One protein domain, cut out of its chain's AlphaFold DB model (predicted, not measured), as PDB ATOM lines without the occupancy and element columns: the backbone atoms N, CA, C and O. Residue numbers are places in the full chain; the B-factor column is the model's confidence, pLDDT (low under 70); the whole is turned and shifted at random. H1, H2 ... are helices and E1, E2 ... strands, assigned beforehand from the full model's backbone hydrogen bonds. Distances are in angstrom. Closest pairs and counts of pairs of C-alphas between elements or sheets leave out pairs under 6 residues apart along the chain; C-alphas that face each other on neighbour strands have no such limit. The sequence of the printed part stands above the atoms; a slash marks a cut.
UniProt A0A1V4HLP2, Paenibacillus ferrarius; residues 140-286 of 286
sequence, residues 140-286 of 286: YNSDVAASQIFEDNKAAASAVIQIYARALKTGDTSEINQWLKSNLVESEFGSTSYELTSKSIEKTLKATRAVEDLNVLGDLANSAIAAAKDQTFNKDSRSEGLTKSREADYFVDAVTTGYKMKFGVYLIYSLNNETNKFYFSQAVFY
ATOM      1  N   TYR A 140      48.102   6.811 -58.941       95.00
ATOM      2  CA  TYR A 140      48.573   5.800 -59.880       95.00
ATOM      3  C   TYR A 140      47.989   6.002 -61.279       95.00
ATOM      4  O   TYR A 140      46.911   6.572 -61.439       95.00
ATOM      5  N   ASN A 141      48.670   5.485 -62.301       94.62
ATOM      6  CA  ASN A 141      48.103   5.392 -63.648       94.62
ATOM      7  C   ASN A 141      46.929   4.394 -63.679       94.62
ATOM      8  O   ASN A 141      46.876   3.461 -62.877       94.62
ATOM      9  N   SER A 142      45.985   4.574 -64.608       90.88
ATOM     10  CA  SER A 142      44.769   3.747 -64.709       90.88
ATOM     11  C   SER A 142      45.021   2.267 -65.032       90.88
ATOM     12  O   SER A 142      44.148   1.428 -64.815       90.88
ATOM     13  N   ASP A 143      46.191   1.936 -65.575       89.94
ATOM     14  CA  ASP A 143      46.609   0.579 -65.940       89.94
ATOM     15  C   ASP A 143      47.237  -0.201 -64.775       89.94
ATOM     16  O   ASP A 143      47.477  -1.403 -64.900       89.94
ATOM     17  N   VAL A 144      47.464   0.443 -63.623       94.12
ATOM     18  CA  VAL A 144      48.043  -0.228 -62.457       94.12
ATOM     19  C   VAL A 144      47.147  -1.376 -61.974       94.12
ATOM     20  O   VAL A 144      45.917  -1.258 -61.864       94.12
ATOM     21  N   ALA A 145      47.772  -2.503 -61.638       93.12
ATOM     22  CA  ALA A 145      47.096  -3.628 -61.006       93.12
ATOM     23  C   ALA A 145      46.856  -3.360 -59.510       93.12
ATOM     24  O   ALA A 145      47.697  -2.771 -58.830       93.12
ATOM     25  N   ALA A 146      45.739  -3.859 -58.970       91.94
ATOM     26  CA  ALA A 146      45.437  -3.748 -57.539       91.94
ATOM     27  C   ALA A 146      46.507  -4.429 -56.663       91.94
ATOM     28  O   ALA A 146      46.856  -3.918 -55.602       91.94
ATOM     29  N   SER A 147      47.099  -5.523 -57.150       93.19
ATOM     30  CA  SER A 147      48.202  -6.215 -56.475       93.19
ATOM     31  C   SER A 147      49.458  -5.353 -56.346       93.19
ATOM     32  O   SER A 147      50.144  -5.429 -55.332       93.19
ATOM     33  N   GLN A 148      49.744  -4.491 -57.327       95.00
ATOM     34  CA  GLN A 148      50.870  -3.562 -57.235       95.00
ATOM     35  C   GLN A 148      50.600  -2.475 -56.188       95.00
ATOM     36  O   GLN A 148      51.460  -2.208 -55.353       95.00
ATOM     37  N   ILE A 149      49.384  -1.915 -56.167       95.31
ATOM     38  CA  ILE A 149      48.956  -0.969 -55.123       95.31
ATOM     39  C   ILE A 149      49.084  -1.607 -53.738       95.31
ATOM     40  O   ILE A 149      49.553  -0.958 -52.801       95.31
ATOM     41  N   PHE A 150      48.709  -2.882 -53.613       95.50
ATOM     42  CA  PHE A 150      48.843  -3.618 -52.365       95.50
ATOM     43  C   PHE A 150      50.298  -3.695 -51.890       95.50
ATOM     44  O   PHE A 150      50.589  -3.400 -50.732       95.50
ATOM     45  N   GLU A 151      51.225  -4.053 -52.776       95.31
ATOM     46  CA  GLU A 151      52.647  -4.148 -52.440       95.31
ATOM     47  C   GLU A 151      53.268  -2.788 -52.099       95.31
ATOM     48  O   GLU A 151      54.010  -2.675 -51.121       95.31
ATOM     49  N   ASP A 152      52.931  -1.747 -52.857       95.38
ATOM     50  CA  ASP A 152      53.485  -0.405 -52.670       95.38
ATOM     51  C   ASP A 152      53.077   0.225 -51.332       95.38
ATOM     52  O   ASP A 152      53.863   0.951 -50.721       95.38
ATOM     53  N   ASN A 153      51.865  -0.071 -50.849       96.62
ATOM     54  CA  ASN A 153      51.293   0.578 -49.667       96.62
ATOM     55  C   ASN A 153      51.422  -0.228 -48.367       96.62
ATOM     56  O   ASN A 153      50.913   0.215 -47.340       96.62
ATOM     57  N   LYS A 154      52.150  -1.355 -48.346       96.19
ATOM     58  CA  LYS A 154      52.361  -2.155 -47.118       96.19
ATOM     59  C   LYS A 154      52.920  -1.338 -45.949       96.19
ATOM     60  O   LYS A 154      52.453  -1.469 -44.818       96.19
ATOM     61  N   ALA A 155      53.899  -0.476 -46.215       95.94
ATOM     62  CA  ALA A 155      54.502   0.371 -45.188       95.94
ATOM     63  C   ALA A 155      53.514   1.423 -44.650       95.94
ATOM     64  O   ALA A 155      53.412   1.609 -43.438       95.94
ATOM     65  N   ALA A 156      52.733   2.051 -45.533       96.50
ATOM     66  CA  ALA A 156      51.693   3.006 -45.161       96.50
ATOM     67  C   ALA A 156      50.552   2.348 -44.369       96.50
ATOM     68  O   ALA A 156      50.121   2.883 -43.347       96.50
ATOM     69  N   ALA A 157      50.108   1.164 -44.797       97.81
ATOM     70  CA  ALA A 157      49.101   0.371 -44.104       97.81
ATOM     71  C   ALA A 157      49.574  -0.035 -42.702       97.81
ATOM     72  O   ALA A 157      48.865   0.178 -41.723       97.81
ATOM     73  N   SER A 158      50.809  -0.533 -42.579       97.38
ATOM     74  CA  SER A 158      51.422  -0.841 -41.282       97.38
ATOM     75  C   SER A 158      51.452   0.383 -40.367       97.38
ATOM     76  O   SER A 158      51.049   0.296 -39.205       97.38
ATOM     77  N   ALA A 159      51.882   1.538 -40.885       96.94
ATOM     78  CA  ALA A 159      51.943   2.772 -40.113       96.94
ATOM     79  C   ALA A 159      50.556   3.194 -39.611       96.94
ATOM     80  O   ALA A 159      50.389   3.453 -38.419       96.94
ATOM     81  N   VAL A 160      49.544   3.220 -40.484       97.75
ATOM     82  CA  VAL A 160      48.208   3.696 -40.105       97.75
ATOM     83  C   VAL A 160      47.442   2.709 -39.221       97.75
ATOM     84  O   VAL A 160      46.709   3.141 -38.336       97.75
ATOM     85  N   ILE A 161      47.677   1.399 -39.359       98.19
ATOM     86  CA  ILE A 161      47.168   0.385 -38.422       98.19
ATOM     87  C   ILE A 161      47.755   0.616 -37.023       98.19
ATOM     88  O   ILE A 161      47.025   0.598 -36.034       98.19
ATOM     89  N   GLN A 162      49.054   0.914 -36.913       97.69
ATOM     90  CA  GLN A 162      49.665   1.244 -35.620       97.69
ATOM     91  C   GLN A 162      49.100   2.543 -35.022       97.69
ATOM     92  O   GLN A 162      48.890   2.612 -33.811       97.69
ATOM     93  N   ILE A 163      48.837   3.561 -35.851       97.56
ATOM     94  CA  ILE A 163      48.182   4.807 -35.421       97.56
ATOM     95  C   ILE A 163      46.767   4.511 -34.901       97.56
ATOM     96  O   ILE A 163      46.407   4.942 -33.806       97.56
ATOM     97  N   TYR A 164      45.974   3.734 -35.644       97.25
ATOM     98  CA  TYR A 164      44.618   3.362 -35.243       97.25
ATOM     99  C   TYR A 164      44.615   2.564 -33.926       97.25
ATOM    100  O   TYR A 164      43.779   2.803 -33.057       97.25
ATOM    101  N   ALA A 165      45.605   1.692 -33.711       97.00
ATOM    102  CA  ALA A 165      45.733   0.908 -32.483       97.00
ATOM    103  C   ALA A 165      46.064   1.802 -31.282       97.00
ATOM    104  O   ALA A 165      45.500   1.634 -30.198       97.00
ATOM    105  N   ARG A 166      46.927   2.809 -31.472       96.75
ATOM    106  CA  ARG A 166      47.166   3.840 -30.451       96.75
ATOM    107  C   ARG A 166      45.884   4.597 -30.121       96.75
ATOM    108  O   ARG A 166      45.591   4.753 -28.939       96.75
ATOM    109  N   ALA A 167      45.097   4.977 -31.127       96.56
ATOM    110  CA  ALA A 167      43.814   5.644 -30.921       96.56
ATOM    111  C   ALA A 167      42.811   4.756 -30.158       96.56
ATOM    112  O   ALA A 167      42.114   5.245 -29.270       96.56
ATOM    113  N   LEU A 168      42.783   3.440 -30.404       93.94
ATOM    114  CA  LEU A 168      41.982   2.502 -29.608       93.94
ATOM    115  C   LEU A 168      42.406   2.485 -28.136       93.94
ATOM    116  O   LEU A 168      41.553   2.509 -27.247       93.94
ATOM    117  N   LYS A 169      43.717   2.492 -27.876       92.62
ATOM    118  CA  LYS A 169      44.292   2.482 -26.525       92.62
ATOM    119  C   LYS A 169      44.034   3.778 -25.756       92.62
ATOM    120  O   LYS A 169      43.670   3.730 -24.581       92.62
ATOM    121  N   THR A 170      44.210   4.932 -26.392       94.31
ATOM    122  CA  THR A 170      44.163   6.243 -25.719       94.31
ATOM    123  C   THR A 170      42.802   6.926 -25.819       94.31
ATOM    124  O   THR A 170      42.443   7.701 -24.936       94.31
ATOM    125  N   GLY A 171      42.022   6.624 -26.857       92.69
ATOM    126  CA  GLY A 171      40.845   7.394 -27.256       92.69
ATOM    127  C   GLY A 171      41.176   8.692 -28.003       92.69
ATOM    128  O   GLY A 171      40.257   9.430 -28.340       92.69
ATOM    129  N   ASP A 172      42.457   8.982 -28.253       94.56
ATOM    130  CA  ASP A 172      42.909  10.180 -28.964       94.56
ATOM    131  C   ASP A 172      42.971   9.922 -30.477       94.56
ATOM    132  O   ASP A 172      43.711   9.054 -30.943       94.56
ATOM    133  N   THR A 173      42.195  10.687 -31.247       95.19
ATOM    134  CA  THR A 173      42.107  10.588 -32.712       95.19
ATOM    135  C   THR A 173      42.982  11.603 -33.449       95.19
ATOM    136  O   THR A 173      42.967  11.649 -34.678       95.19
ATOM    137  N   SER A 174      43.778  12.409 -32.745       94.75
ATOM    138  CA  SER A 174      44.551  13.502 -33.351       94.75
ATOM    139  C   SER A 174      45.541  13.005 -34.407       94.75
ATOM    140  O   SER A 174      45.589  13.538 -35.516       94.75
ATOM    141  N   GLU A 175      46.289  11.945 -34.094       94.25
ATOM    142  CA  GLU A 175      47.314  11.393 -34.988       94.25
ATOM    143  C   GLU A 175      46.700  10.779 -36.258       94.25
ATOM    144  O   GLU A 175      47.159  11.054 -37.368       94.25
ATOM    145  N   ILE A 176      45.612  10.006 -36.127       95.38
ATOM    146  CA  ILE A 176      44.930   9.417 -37.292       95.38
ATOM    147  C   ILE A 176      44.263  10.492 -38.149       95.38
ATOM    148  O   ILE A 176      44.340  10.440 -39.374       95.38
ATOM    149  N   ASN A 177      43.692  11.523 -37.526       94.44
ATOM    150  CA  ASN A 177      43.105  12.656 -38.233       94.44
ATOM    151  C   ASN A 177      44.159  13.453 -39.014       94.44
ATOM    152  O   ASN A 177      43.898  13.876 -40.142       94.44
ATOM    153  N   GLN A 178      45.357  13.631 -38.452       92.50
ATOM    154  CA  GLN A 178      46.477  14.256 -39.153       92.50
ATOM    155  C   GLN A 178      46.964  13.395 -40.325       92.50
ATOM    156  O   GLN A 178      47.207  13.924 -41.416       92.50
ATOM    157  N   TRP A 179      47.076  12.079 -40.128       95.50
ATOM    158  CA  TRP A 179      47.452  11.153 -41.195       95.50
ATOM    159  C   TRP A 179      46.441  11.188 -42.346       95.50
ATOM    160  O   TRP A 179      46.847  11.291 -43.501       95.50
ATOM    161  N   LEU A 180      45.136  11.191 -42.058       93.00
ATOM    162  CA  LEU A 180      44.091  11.284 -43.083       93.00
ATOM    163  C   LEU A 180      44.190  12.588 -43.881       93.00
ATOM    164  O   LEU A 180      44.245  12.540 -45.107       93.00
ATOM    165  N   LYS A 181      44.295  13.739 -43.203       91.88
ATOM    166  CA  LYS A 181      44.449  15.061 -43.846       91.88
ATOM    167  C   LYS A 181      45.673  15.152 -44.754       91.88
ATOM    168  O   LYS A 181      45.633  15.822 -45.776       91.88
ATOM    169  N   SER A 182      46.766  14.502 -44.367       91.06
ATOM    170  CA  SER A 182      48.028  14.570 -45.109       91.06
ATOM    171  C   SER A 182      48.027  13.696 -46.364       91.06
ATOM    172  O   SER A 182      48.814  13.943 -47.286       91.06
ATOM    173  N   ASN A 183      47.178  12.665 -46.392       93.81
ATOM    174  CA  ASN A 183      47.271  11.585 -47.368       93.81
ATOM    175  C   ASN A 183      46.078  11.488 -48.313       93.81
ATOM    176  O   ASN A 183      46.309  11.229 -49.491       93.81
ATOM    177  N   LEU A 184      44.848  11.707 -47.836       90.81
ATOM    178  CA  LEU A 184      43.668  11.681 -48.698       90.81
ATOM    179  C   LEU A 184      43.758  12.780 -49.758       90.81
ATOM    180  O   LEU A 184      44.145  13.913 -49.469       90.81
ATOM    181  N   VAL A 185      43.404  12.423 -50.986       89.25
ATOM    182  CA  VAL A 185      43.456  13.314 -52.143       89.25
ATOM    183  C   VAL A 185      42.042  13.781 -52.483       89.25
ATOM    184  O   VAL A 185      41.090  13.000 -52.437       89.25
ATOM    185  N   GLU A 186      41.907  15.070 -52.796       81.88
ATOM    186  CA  GLU A 186      40.656  15.661 -53.271       81.88
ATOM    187  C   GLU A 186      40.204  15.013 -54.584       81.88
ATOM    188  O   GLU A 186      40.997  14.768 -55.494       81.88
ATOM    189  N   SER A 187      38.907  14.733 -54.668       79.00
ATOM    190  CA  SER A 187      38.260  14.290 -55.902       79.00
ATOM    191  C   SER A 187      38.203  15.408 -56.944       79.00
ATOM    192  O   SER A 187      38.365  16.586 -56.622       79.00
ATOM    193  N   GLU A 188      37.855  15.053 -58.184       73.06
ATOM    194  CA  GLU A 188      37.525  16.017 -59.246       73.06
ATOM    195  C   GLU A 188      36.409  17.009 -58.851       73.06
ATOM    196  O   GLU A 188      36.300  18.092 -59.413       73.06
ATOM    197  N   PHE A 189      35.607  16.684 -57.834       75.12
ATOM    198  CA  PHE A 189      34.536  17.544 -57.327       75.12
ATOM    199  C   PHE A 189      34.975  18.460 -56.172       75.12
ATOM    200  O   PHE A 189      34.125  19.070 -55.523       75.12
ATOM    201  N   GLY A 190      36.274  18.523 -55.857       73.19
ATOM    202  CA  GLY A 190      36.805  19.331 -54.752       73.19
ATOM    203  C   GLY A 190      36.385  18.830 -53.365       73.19
ATOM    204  O   GLY A 190      36.316  19.603 -52.414       73.19
ATOM    205  N   SER A 191      36.053  17.540 -53.247       72.94
ATOM    206  CA  SER A 191      35.631  16.917 -51.986       72.94
ATOM    207  C   SER A 191      36.596  15.819 -51.546       72.94
ATOM    208  O   SER A 191      37.175  15.123 -52.383       72.94
ATOM    209  N   THR A 192      36.744  15.646 -50.229       79.75
ATOM    210  CA  THR A 192      37.550  14.581 -49.609       79.75
ATOM    211  C   THR A 192      36.678  13.682 -48.736       79.75
ATOM    212  O   THR A 192      35.678  14.126 -48.168       79.75
ATOM    213  N   SER A 193      37.086  12.423 -48.545       78.75
ATOM    214  CA  SER A 193      36.415  11.525 -47.596       78.75
ATOM    215  C   SER A 193      36.789  11.796 -46.129       78.75
ATOM    216  O   SER A 193      36.368  11.036 -45.254       78.75
ATOM    217  N   TYR A 194      37.589  12.835 -45.842       81.25
ATOM    218  CA  TYR A 194      38.199  13.068 -44.529       81.25
ATOM    219  C   TYR A 194      37.165  13.085 -43.401       81.25
ATOM    220  O   TYR A 194      37.289  12.311 -42.454       81.25
ATOM    221  N   GLU A 195      36.127  13.915 -43.523       80.50
ATOM    222  CA  GLU A 195      35.127  14.089 -42.463       80.50
ATOM    223  C   GLU A 195      34.318  12.811 -42.212       80.50
ATOM    224  O   GLU A 195      34.043  12.446 -41.068       80.50
ATOM    225  N   LEU A 196      33.976  12.082 -43.279       75.31
ATOM    226  CA  LEU A 196      33.258  10.810 -43.174       75.31
ATOM    227  C   LEU A 196      34.117   9.743 -42.490       75.31
ATOM    228  O   LEU A 196      33.652   9.078 -41.562       75.31
ATOM    229  N   THR A 197      35.376   9.601 -42.914       82.44
ATOM    230  CA  THR A 197      36.313   8.642 -42.325       82.44
ATOM    231  C   THR A 197      36.608   8.989 -40.862       82.44
ATOM    232  O   THR A 197      36.508   8.115 -40.004       82.44
ATOM    233  N   SER A 198      36.900  10.257 -40.556       83.56
ATOM    234  CA  SER A 198      37.197  10.732 -39.198       83.56
ATOM    235  C   SER A 198      36.035  10.463 -38.237       83.56
ATOM    236  O   SER A 198      36.215   9.826 -37.196       83.56
ATOM    237  N   LYS A 199      34.808  10.821 -38.635       83.50
ATOM    238  CA  LYS A 199      33.606  10.587 -37.827       83.50
ATOM    239  C   LYS A 199      33.309   9.100 -37.615       83.50
ATOM    240  O   LYS A 199      32.831   8.720 -36.546       83.50
ATOM    241  N   SER A 200      33.574   8.260 -38.618       81.50
ATOM    242  CA  SER A 200      33.435   6.804 -38.496       81.50
ATOM    243  C   SER A 200      34.402   6.242 -37.450       81.50
ATOM    244  O   SER A 200      33.977   5.524 -36.547       81.50
ATOM    245  N   ILE A 201      35.676   6.648 -37.504       88.69
ATOM    246  CA  ILE A 201      36.698   6.256 -36.525       88.69
ATOM    247  C   ILE A 201      36.287   6.689 -35.118       88.69
ATOM    248  O   ILE A 201      36.261   5.863 -34.209       88.69
ATOM    249  N   GLU A 202      35.917   7.957 -34.927       87.06
ATOM    250  CA  GLU A 202      35.498   8.473 -33.619       87.06
ATOM    251  C   GLU A 202      34.309   7.700 -33.049       87.06
ATOM    252  O   GLU A 202      34.313   7.326 -31.873       87.06
ATOM    253  N   LYS A 203      33.299   7.417 -33.882       87.56
ATOM    254  CA  LYS A 203      32.122   6.641 -33.481       87.56
ATOM    255  C   LYS A 203      32.511   5.226 -33.053       87.56
ATOM    256  O   LYS A 203      32.077   4.791 -31.987       87.56
ATOM    257  N   THR A 204      33.318   4.534 -33.853       86.06
ATOM    258  CA  THR A 204      33.759   3.160 -33.574       86.06
ATOM    259  C   THR A 204      34.603   3.104 -32.306       86.06
ATOM    260  O   THR A 204      34.279   2.351 -31.393       86.06
ATOM    261  N   LEU A 205      35.621   3.961 -32.182       88.75
ATOM    262  CA  LEU A 205      36.486   3.994 -31.002       88.75
ATOM    263  C   LEU A 205      35.704   4.320 -29.728       88.75
ATOM    264  O   LEU A 205      35.906   3.672 -28.701       88.75
ATOM    265  N   LYS A 206      34.781   5.288 -29.788       88.94
ATOM    266  CA  LYS A 206      33.932   5.645 -28.647       88.94
ATOM    267  C   LYS A 206      33.009   4.498 -28.244       88.94
ATOM    268  O   LYS A 206      32.861   4.251 -27.051       88.94
ATOM    269  N   ALA A 207      32.397   3.811 -29.209       85.75
ATOM    270  CA  ALA A 207      31.520   2.677 -28.936       85.75
ATOM    271  C   ALA A 207      32.292   1.511 -28.302       85.75
ATOM    272  O   ALA A 207      31.892   1.029 -27.246       85.75
ATOM    273  N   THR A 208      33.432   1.121 -28.879       85.94
ATOM    274  CA  THR A 208      34.266   0.021 -28.372       85.94
ATOM    275  C   THR A 208      34.794   0.316 -26.967       85.94
ATOM    276  O   THR A 208      34.652  -0.502 -26.062       85.94
ATOM    277  N   ARG A 209      35.331   1.520 -26.734       89.75
ATOM    278  CA  ARG A 209      35.847   1.927 -25.413       89.75
ATOM    279  C   ARG A 209      34.768   2.071 -24.340       89.75
ATOM    280  O   ARG A 209      35.107   2.106 -23.164       89.75
ATOM    281  N   ALA A 210      33.497   2.197 -24.724       86.88
ATOM    282  CA  ALA A 210      32.388   2.288 -23.778       86.88
ATOM    283  C   ALA A 210      31.907   0.916 -23.277       86.88
ATOM    284  O   ALA A 210      31.260   0.862 -22.233       86.88
ATOM    285  N   VAL A 211      32.185  -0.164 -24.015       82.88
ATOM    286  CA  VAL A 211      31.685  -1.513 -23.698       82.88
ATOM    287  C   VAL A 211      32.782  -2.488 -23.274       82.88
ATOM    288  O   VAL A 211      32.485  -3.426 -22.540       82.88
ATOM    289  N   GLU A 212      34.030  -2.262 -23.689       84.75
ATOM    290  CA  GLU A 212      35.164  -3.144 -23.395       84.75
ATOM    291  C   GLU A 212      36.012  -2.660 -22.206       84.75
ATOM    292  O   GLU A 212      36.109  -1.463 -21.918       84.75
ATOM    293  N   ASP A 213      36.694  -3.597 -21.543       89.69
ATOM    294  CA  ASP A 213      37.671  -3.284 -20.495       89.69
ATOM    295  C   ASP A 213      38.898  -2.567 -21.089       89.69
ATOM    296  O   ASP A 213      39.519  -3.031 -22.049       89.69
ATOM    297  N   LEU A 214      39.277  -1.425 -20.506       90.69
ATOM    298  CA  LEU A 214      40.361  -0.590 -21.034       90.69
ATOM    299  C   LEU A 214      41.737  -1.272 -20.998       90.69
ATOM    300  O   LEU A 214      42.583  -0.948 -21.833       90.69
ATOM    301  N   ASN A 215      41.974  -2.212 -20.079       91.88
ATOM    302  CA  ASN A 215      43.209  -2.996 -20.058       91.88
ATOM    303  C   ASN A 215      43.210  -4.015 -21.198       91.88
ATOM    304  O   ASN A 215      44.203  -4.118 -21.914       91.88
ATOM    305  N   VAL A 216      42.075  -4.687 -21.435       90.81
ATOM    306  CA  VAL A 216      41.906  -5.603 -22.578       90.81
ATOM    307  C   VAL A 216      42.127  -4.860 -23.898       90.81
ATOM    308  O   VAL A 216      42.864  -5.342 -24.757       90.81
ATOM    309  N   LEU A 217      41.566  -3.654 -24.049       90.50
ATOM    310  CA  LEU A 217      41.811  -2.808 -25.223       90.50
ATOM    311  C   LEU A 217      43.272  -2.367 -25.337       90.50
ATOM    312  O   LEU A 217      43.816  -2.330 -26.440       90.50
ATOM    313  N   GLY A 218      43.916  -2.039 -24.217       93.19
ATOM    314  CA  GLY A 218      45.337  -1.705 -24.181       93.19
ATOM    315  C   GLY A 218      46.221  -2.856 -24.662       93.19
ATOM    316  O   GLY A 218      47.135  -2.629 -25.459       93.19
ATOM    317  N   ASP A 219      45.920  -4.080 -24.235       93.81
ATOM    318  CA  ASP A 219      46.640  -5.288 -24.637       93.81
ATOM    319  C   ASP A 219      46.399  -5.637 -26.107       93.81
ATOM    320  O   ASP A 219      47.355  -5.902 -26.838       93.81
ATOM    321  N   LEU A 220      45.146  -5.565 -26.570       94.00
ATOM    322  CA  LEU A 220      44.803  -5.750 -27.983       94.00
ATOM    323  C   LEU A 220      45.510  -4.719 -28.868       94.00
ATOM    324  O   LEU A 220      46.088  -5.084 -29.888       94.00
ATOM    325  N   ALA A 221      45.542  -3.450 -28.462       95.62
ATOM    326  CA  ALA A 221      46.255  -2.409 -29.191       95.62
ATOM    327  C   ALA A 221      47.767  -2.680 -29.258       95.62
ATOM    328  O   ALA A 221      48.365  -2.568 -30.326       95.62
ATOM    329  N   ASN A 222      48.397  -3.074 -28.146       96.62
ATOM    330  CA  ASN A 222      49.819  -3.429 -28.142       96.62
ATOM    331  C   ASN A 222      50.093  -4.654 -29.042       96.62
ATOM    332  O   ASN A 222      51.088  -4.669 -29.767       96.62
ATOM    333  N   SER A 223      49.196  -5.647 -29.029       96.56
ATOM    334  CA  SER A 223      49.256  -6.826 -29.902       96.56
ATOM    335  C   SER A 223      49.152  -6.442 -31.383       96.56
ATOM    336  O   SER A 223      50.003  -6.847 -32.174       96.56
ATOM    337  N   ALA A 224      48.191  -5.585 -31.751       96.50
ATOM    338  CA  ALA A 224      48.036  -5.071 -33.112       96.50
ATOM    339  C   ALA A 224      49.276  -4.293 -33.581       96.50
ATOM    340  O   ALA A 224      49.755  -4.498 -34.697       96.50
ATOM    341  N   ILE A 225      49.833  -3.431 -32.720       96.44
ATOM    342  CA  ILE A 225      51.049  -2.660 -33.024       96.44
ATOM    343  C   ILE A 225      52.225  -3.596 -33.308       96.44
ATOM    344  O   ILE A 225      52.946  -3.393 -34.284       96.44
ATOM    345  N   ALA A 226      52.413  -4.620 -32.472       96.62
ATOM    346  CA  ALA A 226      53.476  -5.600 -32.657       96.62
ATOM    347  C   ALA A 226      53.290  -6.394 -33.958       96.62
ATOM    348  O   ALA A 226      54.236  -6.516 -34.730       96.62
ATOM    349  N   ALA A 227      52.071  -6.870 -34.232       95.81
ATOM    350  CA  ALA A 227      51.768  -7.662 -35.421       95.81
ATOM    351  C   ALA A 227      51.921  -6.864 -36.729       95.81
ATOM    352  O   ALA A 227      52.384  -7.400 -37.731       95.81
ATOM    353  N   ALA A 228      51.577  -5.572 -36.733       95.81
ATOM    354  CA  ALA A 228      51.670  -4.737 -37.930       95.81
ATOM    355  C   ALA A 228      53.107  -4.306 -38.269       95.81
ATOM    356  O   ALA A 228      53.378  -3.934 -39.414       95.81
ATOM    357  N   LYS A 229      54.030  -4.324 -37.298       94.31
ATOM    358  CA  LYS A 229      55.366  -3.712 -37.407       94.31
ATOM    359  C   LYS A 229      56.209  -4.276 -38.551       94.31
ATOM    360  O   LYS A 229      56.872  -3.511 -39.250       94.31
ATOM    361  N   ASP A 230      56.128  -5.581 -38.775       91.81
ATOM    362  CA  ASP A 230      56.940  -6.279 -39.775       91.81
ATOM    363  C   ASP A 230      56.320  -6.235 -41.182       91.81
ATOM    364  O   ASP A 230      56.792  -6.913 -42.093       91.81
ATOM    365  N   GLN A 231      55.240  -5.457 -41.372       93.38
ATOM    366  CA  GLN A 231      54.528  -5.293 -42.652       93.38
ATOM    367  C   GLN A 231      54.055  -6.624 -43.261       93.38
ATOM    368  O   GLN A 231      53.837  -6.745 -44.470       93.38
ATOM    369  N   THR A 232      53.905  -7.635 -42.405       91.69
ATOM    370  CA  THR A 232      53.443  -8.971 -42.757       91.69
ATOM    371  C   THR A 232      52.000  -9.092 -42.304       91.69
ATOM    372  O   THR A 232      51.714  -9.234 -41.119       91.69
ATOM    373  N   PHE A 233      51.088  -8.982 -43.263       94.75
ATOM    374  CA  PHE A 233      49.653  -9.000 -43.005       94.75
ATOM    375  C   PHE A 233      49.090 -10.417 -43.067       94.75
ATOM    376  O   PHE A 233      49.689 -11.325 -43.651       94.75
ATOM    377  N   ASN A 234      47.916 -10.609 -42.469       92.81
ATOM    378  CA  ASN A 234      47.220 -11.889 -42.493       92.81
ATOM    379  C   ASN A 234      46.986 -12.366 -43.932       92.81
ATOM    380  O   ASN A 234      46.678 -11.565 -44.807       92.81
ATOM    381  N   LYS A 235      47.042 -13.684 -44.162       90.19
ATOM    382  CA  LYS A 235      46.912 -14.310 -45.495       90.19
ATOM    383  C   LYS A 235      45.629 -13.965 -46.262       90.19
ATOM    384  O   LYS A 235      45.594 -14.137 -47.473       90.19
ATOM    385  N   ASP A 236      44.575 -13.552 -45.555       87.62
ATOM    386  CA  ASP A 236      43.300 -13.171 -46.172       87.62
ATOM    387  C   ASP A 236      43.249 -11.668 -46.519       87.62
ATOM    388  O   ASP A 236      42.254 -11.211 -47.075       87.62
ATOM    389  N   SER A 237      44.311 -10.912 -46.206       87.38
ATOM    390  CA  SER A 237      44.555  -9.567 -46.745       87.38
ATOM    391  C   SER A 237      44.656  -9.673 -48.258       87.38
ATOM    392  O   SER A 237      45.302 -10.584 -48.785       87.38
ATOM    393  N   ARG A 238      43.989  -8.771 -48.971       90.25
ATOM    394  CA  ARG A 238      43.759  -8.938 -50.406       90.25
ATOM    395  C   ARG A 238      43.737  -7.612 -51.132       90.25
ATOM    396  O   ARG A 238      43.632  -6.549 -50.535       90.25
ATOM    397  N   SER A 239      43.804  -7.703 -52.451       88.62
ATOM    398  CA  SER A 239      43.600  -6.565 -53.333       88.62
ATOM    399  C   SER A 239      42.547  -6.895 -54.365       88.62
ATOM    400  O   SER A 239      42.440  -8.045 -54.798       88.62
ATOM    401  N   GLU A 240      41.774  -5.890 -54.745       83.56
ATOM    402  CA  GLU A 240      40.690  -6.034 -55.702       83.56
ATOM    403  C   GLU A 240      40.716  -4.878 -56.701       83.56
ATOM    404  O   GLU A 240      40.951  -3.719 -56.355       83.56
ATOM    405  N   GLY A 241      40.545  -5.212 -57.979       80.81
ATOM    406  CA  GLY A 241      40.466  -4.239 -59.057       80.81
ATOM    407  C   GLY A 241      39.053  -4.178 -59.605       80.81
ATOM    408  O   GLY A 241      38.593  -5.141 -60.210       80.81
ATOM    409  N   LEU A 242      38.397  -3.033 -59.440       79.31
ATOM    410  CA  LEU A 242      37.084  -2.744 -60.008       79.31
ATOM    411  C   LEU A 242      37.218  -1.764 -61.181       79.31
ATOM    412  O   LEU A 242      38.273  -1.174 -61.423       79.31
ATOM    413  N   THR A 243      36.136  -1.549 -61.930       82.31
ATOM    414  CA  THR A 243      36.152  -0.656 -63.104       82.31
ATOM    415  C   THR A 243      36.591   0.770 -62.759       82.31
ATOM    416  O   THR A 243      37.287   1.409 -63.545       82.31
ATOM    417  N   LYS A 244      36.194   1.274 -61.585       85.31
ATOM    418  CA  LYS A 244      36.442   2.656 -61.144       85.31
ATOM    419  C   LYS A 244      37.214   2.753 -59.832       85.31
ATOM    420  O   LYS A 244      37.407   3.859 -59.331       85.31
ATOM    421  N   SER A 245      37.692   1.631 -59.296       85.31
ATOM    422  CA  SER A 245      38.516   1.640 -58.091       85.31
ATOM    423  C   SER A 245      39.575   0.544 -58.067       85.31
ATOM    424  O   SER A 245      39.544  -0.445 -58.811       85.31
ATOM    425  N   ARG A 246      40.555   0.752 -57.199       90.69
ATOM    426  CA  ARG A 246      41.500  -0.257 -56.739       90.69
ATOM    427  C   ARG A 246      41.453  -0.267 -55.225       90.69
ATOM    428  O   ARG A 246      41.473   0.792 -54.602       90.69
ATOM    429  N   GLU A 247      41.397  -1.452 -54.650       91.56
ATOM    430  CA  GLU A 247      41.247  -1.631 -53.213       91.56
ATOM    431  C   GLU A 247      42.363  -2.525 -52.692       91.56
ATOM    432  O   GLU A 247      42.755  -3.497 -53.343       91.56
ATOM    433  N   ALA A 248      42.888  -2.173 -51.522       94.50
ATOM    434  CA  ALA A 248      43.904  -2.936 -50.821       94.50
ATOM    435  C   ALA A 248      43.513  -3.055 -49.343       94.50
ATOM    436  O   ALA A 248      43.447  -2.058 -48.623       94.50
ATOM    437  N   ASP A 249      43.229  -4.283 -48.925       95.19
ATOM    438  CA  ASP A 249      42.823  -4.662 -47.578       95.19
ATOM    439  C   ASP A 249      44.015  -5.199 -46.796       95.19
ATOM    440  O   ASP A 249      44.587  -6.221 -47.179       95.19
ATOM    441  N   TYR A 250      44.355  -4.551 -45.688       97.94
ATOM    442  CA  TYR A 250      45.427  -4.971 -44.798       97.94
ATOM    443  C   TYR A 250      44.884  -5.170 -43.400       97.94
ATOM    444  O   TYR A 250      44.340  -4.239 -42.806       97.94
ATOM    445  N   PHE A 251      45.131  -6.336 -42.812       97.19
ATOM    446  CA  PHE A 251      44.840  -6.519 -41.399       97.19
ATOM    447  C   PHE A 251      45.808  -7.452 -40.701       97.19
ATOM    448  O   PHE A 251      46.491  -8.281 -41.310       97.19
ATOM    449  N   VAL A 252      45.815  -7.299 -39.384       96.75
ATOM    450  CA  VAL A 252      46.499  -8.172 -38.445       96.75
ATOM    451  C   VAL A 252      45.505  -8.718 -37.429       96.75
ATOM    452  O   VAL A 252      44.512  -8.071 -37.087       96.75
ATOM    453  N   ASP A 253      45.767  -9.923 -36.940       92.25
ATOM    454  CA  ASP A 253      45.059 -10.467 -35.786       92.25
ATOM    455  C   ASP A 253      45.710  -9.965 -34.490       92.25
ATOM    456  O   ASP A 253      46.861 -10.286 -34.198       92.25
ATOM    457  N   ALA A 254      44.952  -9.223 -33.687       91.00
ATOM    458  CA  ALA A 254      45.321  -8.855 -32.328       91.00
ATOM    459  C   ALA A 254      44.756  -9.877 -31.337       91.00
ATOM    460  O   ALA A 254      43.583 -10.253 -31.413       91.00
ATOM    461  N   VAL A 255      45.586 -10.328 -30.397       89.88
ATOM    462  CA  VAL A 255      45.228 -11.362 -29.419       89.88
ATOM    463  C   VAL A 255      45.652 -10.965 -28.009       89.88
ATOM    464  O   VAL A 255      46.754 -10.470 -27.787       89.88
ATOM    465  N   THR A 256      44.778 -11.227 -27.042       89.19
ATOM    466  CA  THR A 256      45.083 -11.204 -25.604       89.19
ATOM    467  C   THR A 256      44.342 -12.355 -24.913       89.19
ATOM    468  O   THR A 256      43.662 -13.152 -25.567       89.19
ATOM    469  N   THR A 257      44.492 -12.514 -23.599       84.56
ATOM    470  CA  THR A 257      43.877 -13.611 -22.844       84.56
ATOM    471  C   THR A 257      42.351 -13.589 -22.981       84.56
ATOM    472  O   THR A 257      41.673 -12.764 -22.379       84.56
ATOM    473  N   GLY A 258      41.813 -14.525 -23.767       80.69
ATOM    474  CA  GLY A 258      40.371 -14.700 -23.969       80.69
ATOM    475  C   GLY A 258      39.744 -13.830 -25.062       80.69
ATOM    476  O   GLY A 258      38.553 -13.988 -25.315       80.69
ATOM    477  N   TYR A 259      40.517 -12.975 -25.746       82.38
ATOM    478  CA  TYR A 259      40.000 -12.066 -26.775       82.38
ATOM    479  C   TYR A 259      40.848 -12.094 -28.048       82.38
ATOM    480  O   TYR A 259      42.080 -12.148 -28.003       82.38
ATOM    481  N   LYS A 260      40.168 -12.013 -29.194       85.31
ATOM    482  CA  LYS A 260      40.773 -11.852 -30.517       85.31
ATOM    483  C   LYS A 260      40.005 -10.789 -31.292       85.31
ATOM    484  O   LYS A 260      38.779 -10.839 -31.342       85.31
ATOM    485  N   MET A 261      40.726  -9.875 -31.922       84.69
ATOM    486  CA  MET A 261      40.167  -8.804 -32.741       84.69
ATOM    487  C   MET A 261      40.948  -8.720 -34.052       84.69
ATOM    488  O   MET A 261      42.171  -8.845 -34.053       84.69
ATOM    489  N   LYS A 262      40.249  -8.532 -35.175       88.38
ATOM    490  CA  LYS A 262      40.902  -8.137 -36.426       88.38
ATOM    491  C   LYS A 262      41.115  -6.638 -36.382       88.38
ATOM    492  O   LYS A 262      40.204  -5.930 -35.978       88.38
ATOM    493  N   PHE A 263      42.290  -6.196 -36.793       89.94
ATOM    494  CA  PHE A 263      42.639  -4.790 -36.776       89.94
ATOM    495  C   PHE A 263      43.232  -4.417 -38.128       89.94
ATOM    496  O   PHE A 263      44.266  -4.969 -38.518       89.94
ATOM    497  N   GLY A 264      42.551  -3.549 -38.876       93.69
ATOM    498  CA  GLY A 264      42.875  -3.368 -40.285       93.69
ATOM    499  C   GLY A 264      42.452  -2.052 -40.911       93.69
ATOM    500  O   GLY A 264      41.840  -1.182 -40.288       93.69
ATOM    501  N   VAL A 265      42.838  -1.916 -42.177       97.38
ATOM    502  CA  VAL A 265      42.516  -0.779 -43.027       97.38
ATOM    503  C   VAL A 265      42.268  -1.238 -44.465       97.38
ATOM    504  O   VAL A 265      43.087  -1.939 -45.056       97.38
ATOM    505  N   TYR A 266      41.162  -0.775 -45.043       94.19
ATOM    506  CA  TYR A 266      40.938  -0.764 -46.487       94.19
ATOM    507  C   TYR A 266      41.433   0.564 -47.051       94.19
ATOM    508  O   TYR A 266      40.902   1.624 -46.706       94.19
ATOM    509  N   LEU A 267      42.437   0.510 -47.922       97.25
ATOM    510  CA  LEU A 267      42.867   1.647 -48.731       97.25
ATOM    511  C   LEU A 267      42.135   1.602 -50.070       97.25
ATOM    512  O   LEU A 267      42.254   0.627 -50.814       97.25
ATOM    513  N   ILE A 268      41.390   2.661 -50.373       93.62
ATOM    514  CA  ILE A 268      40.572   2.765 -51.577       93.62
ATOM    515  C   ILE A 268      41.162   3.848 -52.468       93.62
ATOM    516  O   ILE A 268      41.408   4.982 -52.046       93.62
ATOM    517  N   TYR A 269      41.377   3.471 -53.719       96.00
ATOM    518  CA  TYR A 269      41.831   4.349 -54.772       96.00
ATOM    519  C   TYR A 269      40.738   4.492 -55.815       96.00
ATOM    520  O   TYR A 269      40.390   3.515 -56.477       96.00
ATOM    521  N   SER A 270      40.203   5.695 -55.985       90.38
ATOM    522  CA  SER A 270      39.141   5.975 -56.957       90.38
ATOM    523  C   SER A 270      39.730   6.505 -58.258       90.38
ATOM    524  O   SER A 270      40.739   7.205 -58.247       90.38
ATOM    525  N   LEU A 271      39.131   6.149 -59.394       89.06
ATOM    526  CA  LEU A 271      39.521   6.702 -60.689       89.06
ATOM    527  C   LEU A 271      39.007   8.141 -60.793       89.06
ATOM    528  O   LEU A 271      37.797   8.354 -60.796       89.06
ATOM    529  N   ASN A 272      39.914   9.104 -60.922       85.81
ATOM    530  CA  ASN A 272      39.576  10.468 -61.304       85.81
ATOM    531  C   ASN A 272      39.311  10.496 -62.817       85.81
ATOM    532  O   ASN A 272      40.183  10.134 -63.616       85.81
ATOM    533  N   ASN A 273      38.102  10.897 -63.214       81.56
ATOM    534  CA  ASN A 273      37.678  10.810 -64.614       81.56
ATOM    535  C   ASN A 273      38.298  11.894 -65.510       81.56
ATOM    536  O   ASN A 273      38.370  11.699 -66.720       81.56
ATOM    537  N   GLU A 274      38.773  13.001 -64.936       83.38
ATOM    538  CA  GLU A 274      39.413  14.093 -65.684       83.38
ATOM    539  C   GLU A 274      40.861  13.754 -66.052       83.38
ATOM    540  O   GLU A 274      41.314  13.990 -67.169       83.38
ATOM    541  N   THR A 275      41.595  13.169 -65.108       84.12
ATOM    542  CA  THR A 275      43.027  12.864 -65.252       84.12
ATOM    543  C   THR A 275      43.295  11.436 -65.721       84.12
ATOM    544  O   THR A 275      44.429  11.120 -66.084       84.12
ATOM    545  N   ASN A 276      42.275  10.571 -65.693       88.25
ATOM    546  CA  ASN A 276      42.386   9.131 -65.924       88.25
ATOM    547  C   ASN A 276      43.476   8.477 -65.047       88.25
ATOM    548  O   ASN A 276      44.266   7.641 -65.492       88.25
ATOM    549  N   LYS A 277      43.537   8.893 -63.779       91.81
ATOM    550  CA  LYS A 277      44.456   8.366 -62.767       91.81
ATOM    551  C   LYS A 277      43.685   7.936 -61.533       91.81
ATOM    552  O   LYS A 277      42.693   8.553 -61.156       91.81
ATOM    553  N   PHE A 278      44.156   6.879 -60.891       94.94
ATOM    554  CA  PHE A 278      43.687   6.522 -59.562       94.94
ATOM    555  C   PHE A 278      44.286   7.481 -58.535       94.94
ATOM    556  O   PHE A 278      45.472   7.795 -58.619       94.94
ATOM    557  N   TYR A 279      43.497   7.916 -57.558       95.31
ATOM    558  CA  TYR A 279      43.951   8.718 -56.421       95.31
ATOM    559  C   TYR A 279      43.515   8.076 -55.111       95.31
ATOM    560  O   TYR A 279      42.472   7.425 -55.067       95.31
ATOM    561  N   PHE A 280      44.306   8.250 -54.052       96.81
ATOM    562  CA  PHE A 280      43.973   7.735 -52.727       96.81
ATOM    563  C   PHE A 280      42.782   8.506 -52.148       96.81
ATOM    564  O   PHE A 280      42.929   9.624 -51.650       96.81
ATOM    565  N   SER A 281      41.592   7.926 -52.274       89.62
ATOM    566  CA  SER A 281      40.324   8.623 -52.063       89.62
ATOM    567  C   SER A 281      39.754   8.396 -50.674       89.62
ATOM    568  O   SER A 281      39.104   9.292 -50.136       89.62
ATOM    569  N   GLN A 282      39.994   7.220 -50.089       91.19
ATOM    570  CA  GLN A 282      39.418   6.849 -48.806       91.19
ATOM    571  C   GLN A 282      40.262   5.808 -48.060       91.19
ATOM    572  O   GLN A 282      40.867   4.915 -48.651       91.19
ATOM    573  N   ALA A 283      40.237   5.902 -46.730       92.31
ATOM    574  CA  ALA A 283      40.650   4.841 -45.817       92.31
ATOM    575  C   ALA A 283      39.456   4.417 -44.951       92.31
ATOM    576  O   ALA A 283      38.724   5.280 -44.452       92.31
ATOM    577  N   VAL A 284      39.266   3.112 -44.752       90.81
ATOM    578  CA  VAL A 284      38.230   2.554 -43.866       90.81
ATOM    579  C   VAL A 284      38.883   1.630 -42.847       90.81
ATOM    580  O   VAL A 284      39.584   0.701 -43.228       90.81
ATOM    581  N   PHE A 285      38.648   1.886 -41.562       92.50
ATOM    582  CA  PHE A 285      39.260   1.164 -40.443       92.50
ATOM    583  C   PHE A 285      38.251   0.241 -39.775       92.50
ATOM    584  O   PHE A 285      37.065   0.577 -39.706       92.50
ATOM    585  N   TYR A 286      38.731  -0.889 -39.259       84.69
ATOM    586  CA  TYR A 286      37.922  -1.869 -38.540       84.69
ATOM    587  C   TYR A 286      38.746  -2.643 -37.514       84.69
ATOM    588  O   TYR A 286      39.984  -2.758 -37.692       84.69
TER     589      TYR A 286
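AT A GLANCE: This is residues 140 to 286 of the 286 residues of a protein of Paenibacillus ferrarius (UniProt A0A1V4HLP2). What is the main shape? A long, twisted four-stranded sheet has H1, H2 and H5 over one face, as two layers, while the helical hairpin of H3 and H4 packs beside its edge strand E4. What is it built of? The printed part has 147 residues, class mixed, with five named helices, then four named strands in sheet order E1 E2 E3 E4, a meander, each strand the antiparallel neighbour of the one before. How large is it? It is compact, radius of gyration of the C-alphas 15.6 A, with an elongated outline of 49 by 31 by 20 A.

IN THESE COORDINATES: Where are the strands? E1 is residues 238 to 241, E2 245 to 256, 35.5 A long, E3 259 to 272, 41.2 A, and E4 277 to 285, ending at C-alpha 285 (39.260, 1.164, -40.443). Where are the helices? H1 is residues 146 to 152, from C-alpha 146 (45.437, -3.748, -57.539), H2 154 to 170, 24.4 A long, H3 174 to 183, H4 194 to 211, 26.2 A, and H5 214 to 229, 22.4 A.

HOW THE PARTS SIT: Which atoms pair the strands? Within hydrogen-bond range are N 240 and O 247 of E1 and E2, 2.9 A, N 250 and O 265 of E2 and E3, 3.0 A, and N 268 and O 282 of E3 and E4, 2.9 A. What is on the sheet? H1, height over the sheet 7.8 A, and H2, 7.4 A, are on the same face. H5's height is 7.2 A; H3 and H4 only graze the sheet. How do the helices meet? H2, the hub, touches H5 at a shallow tilt of 12 degrees, closest C-alphas Ala 165 and Ala 221, 4.7 A. Every O i to N i+4 pair is within hydrogen-bond range in H1 to H5.

THE WHOLE: What is farthest apart? The C-alphas of Thr 257 and Glu 274, 51.2 A. Is anything cut or unsure? The printed part has no cut and no long link, and no printed residue is under 70 in pLDDT.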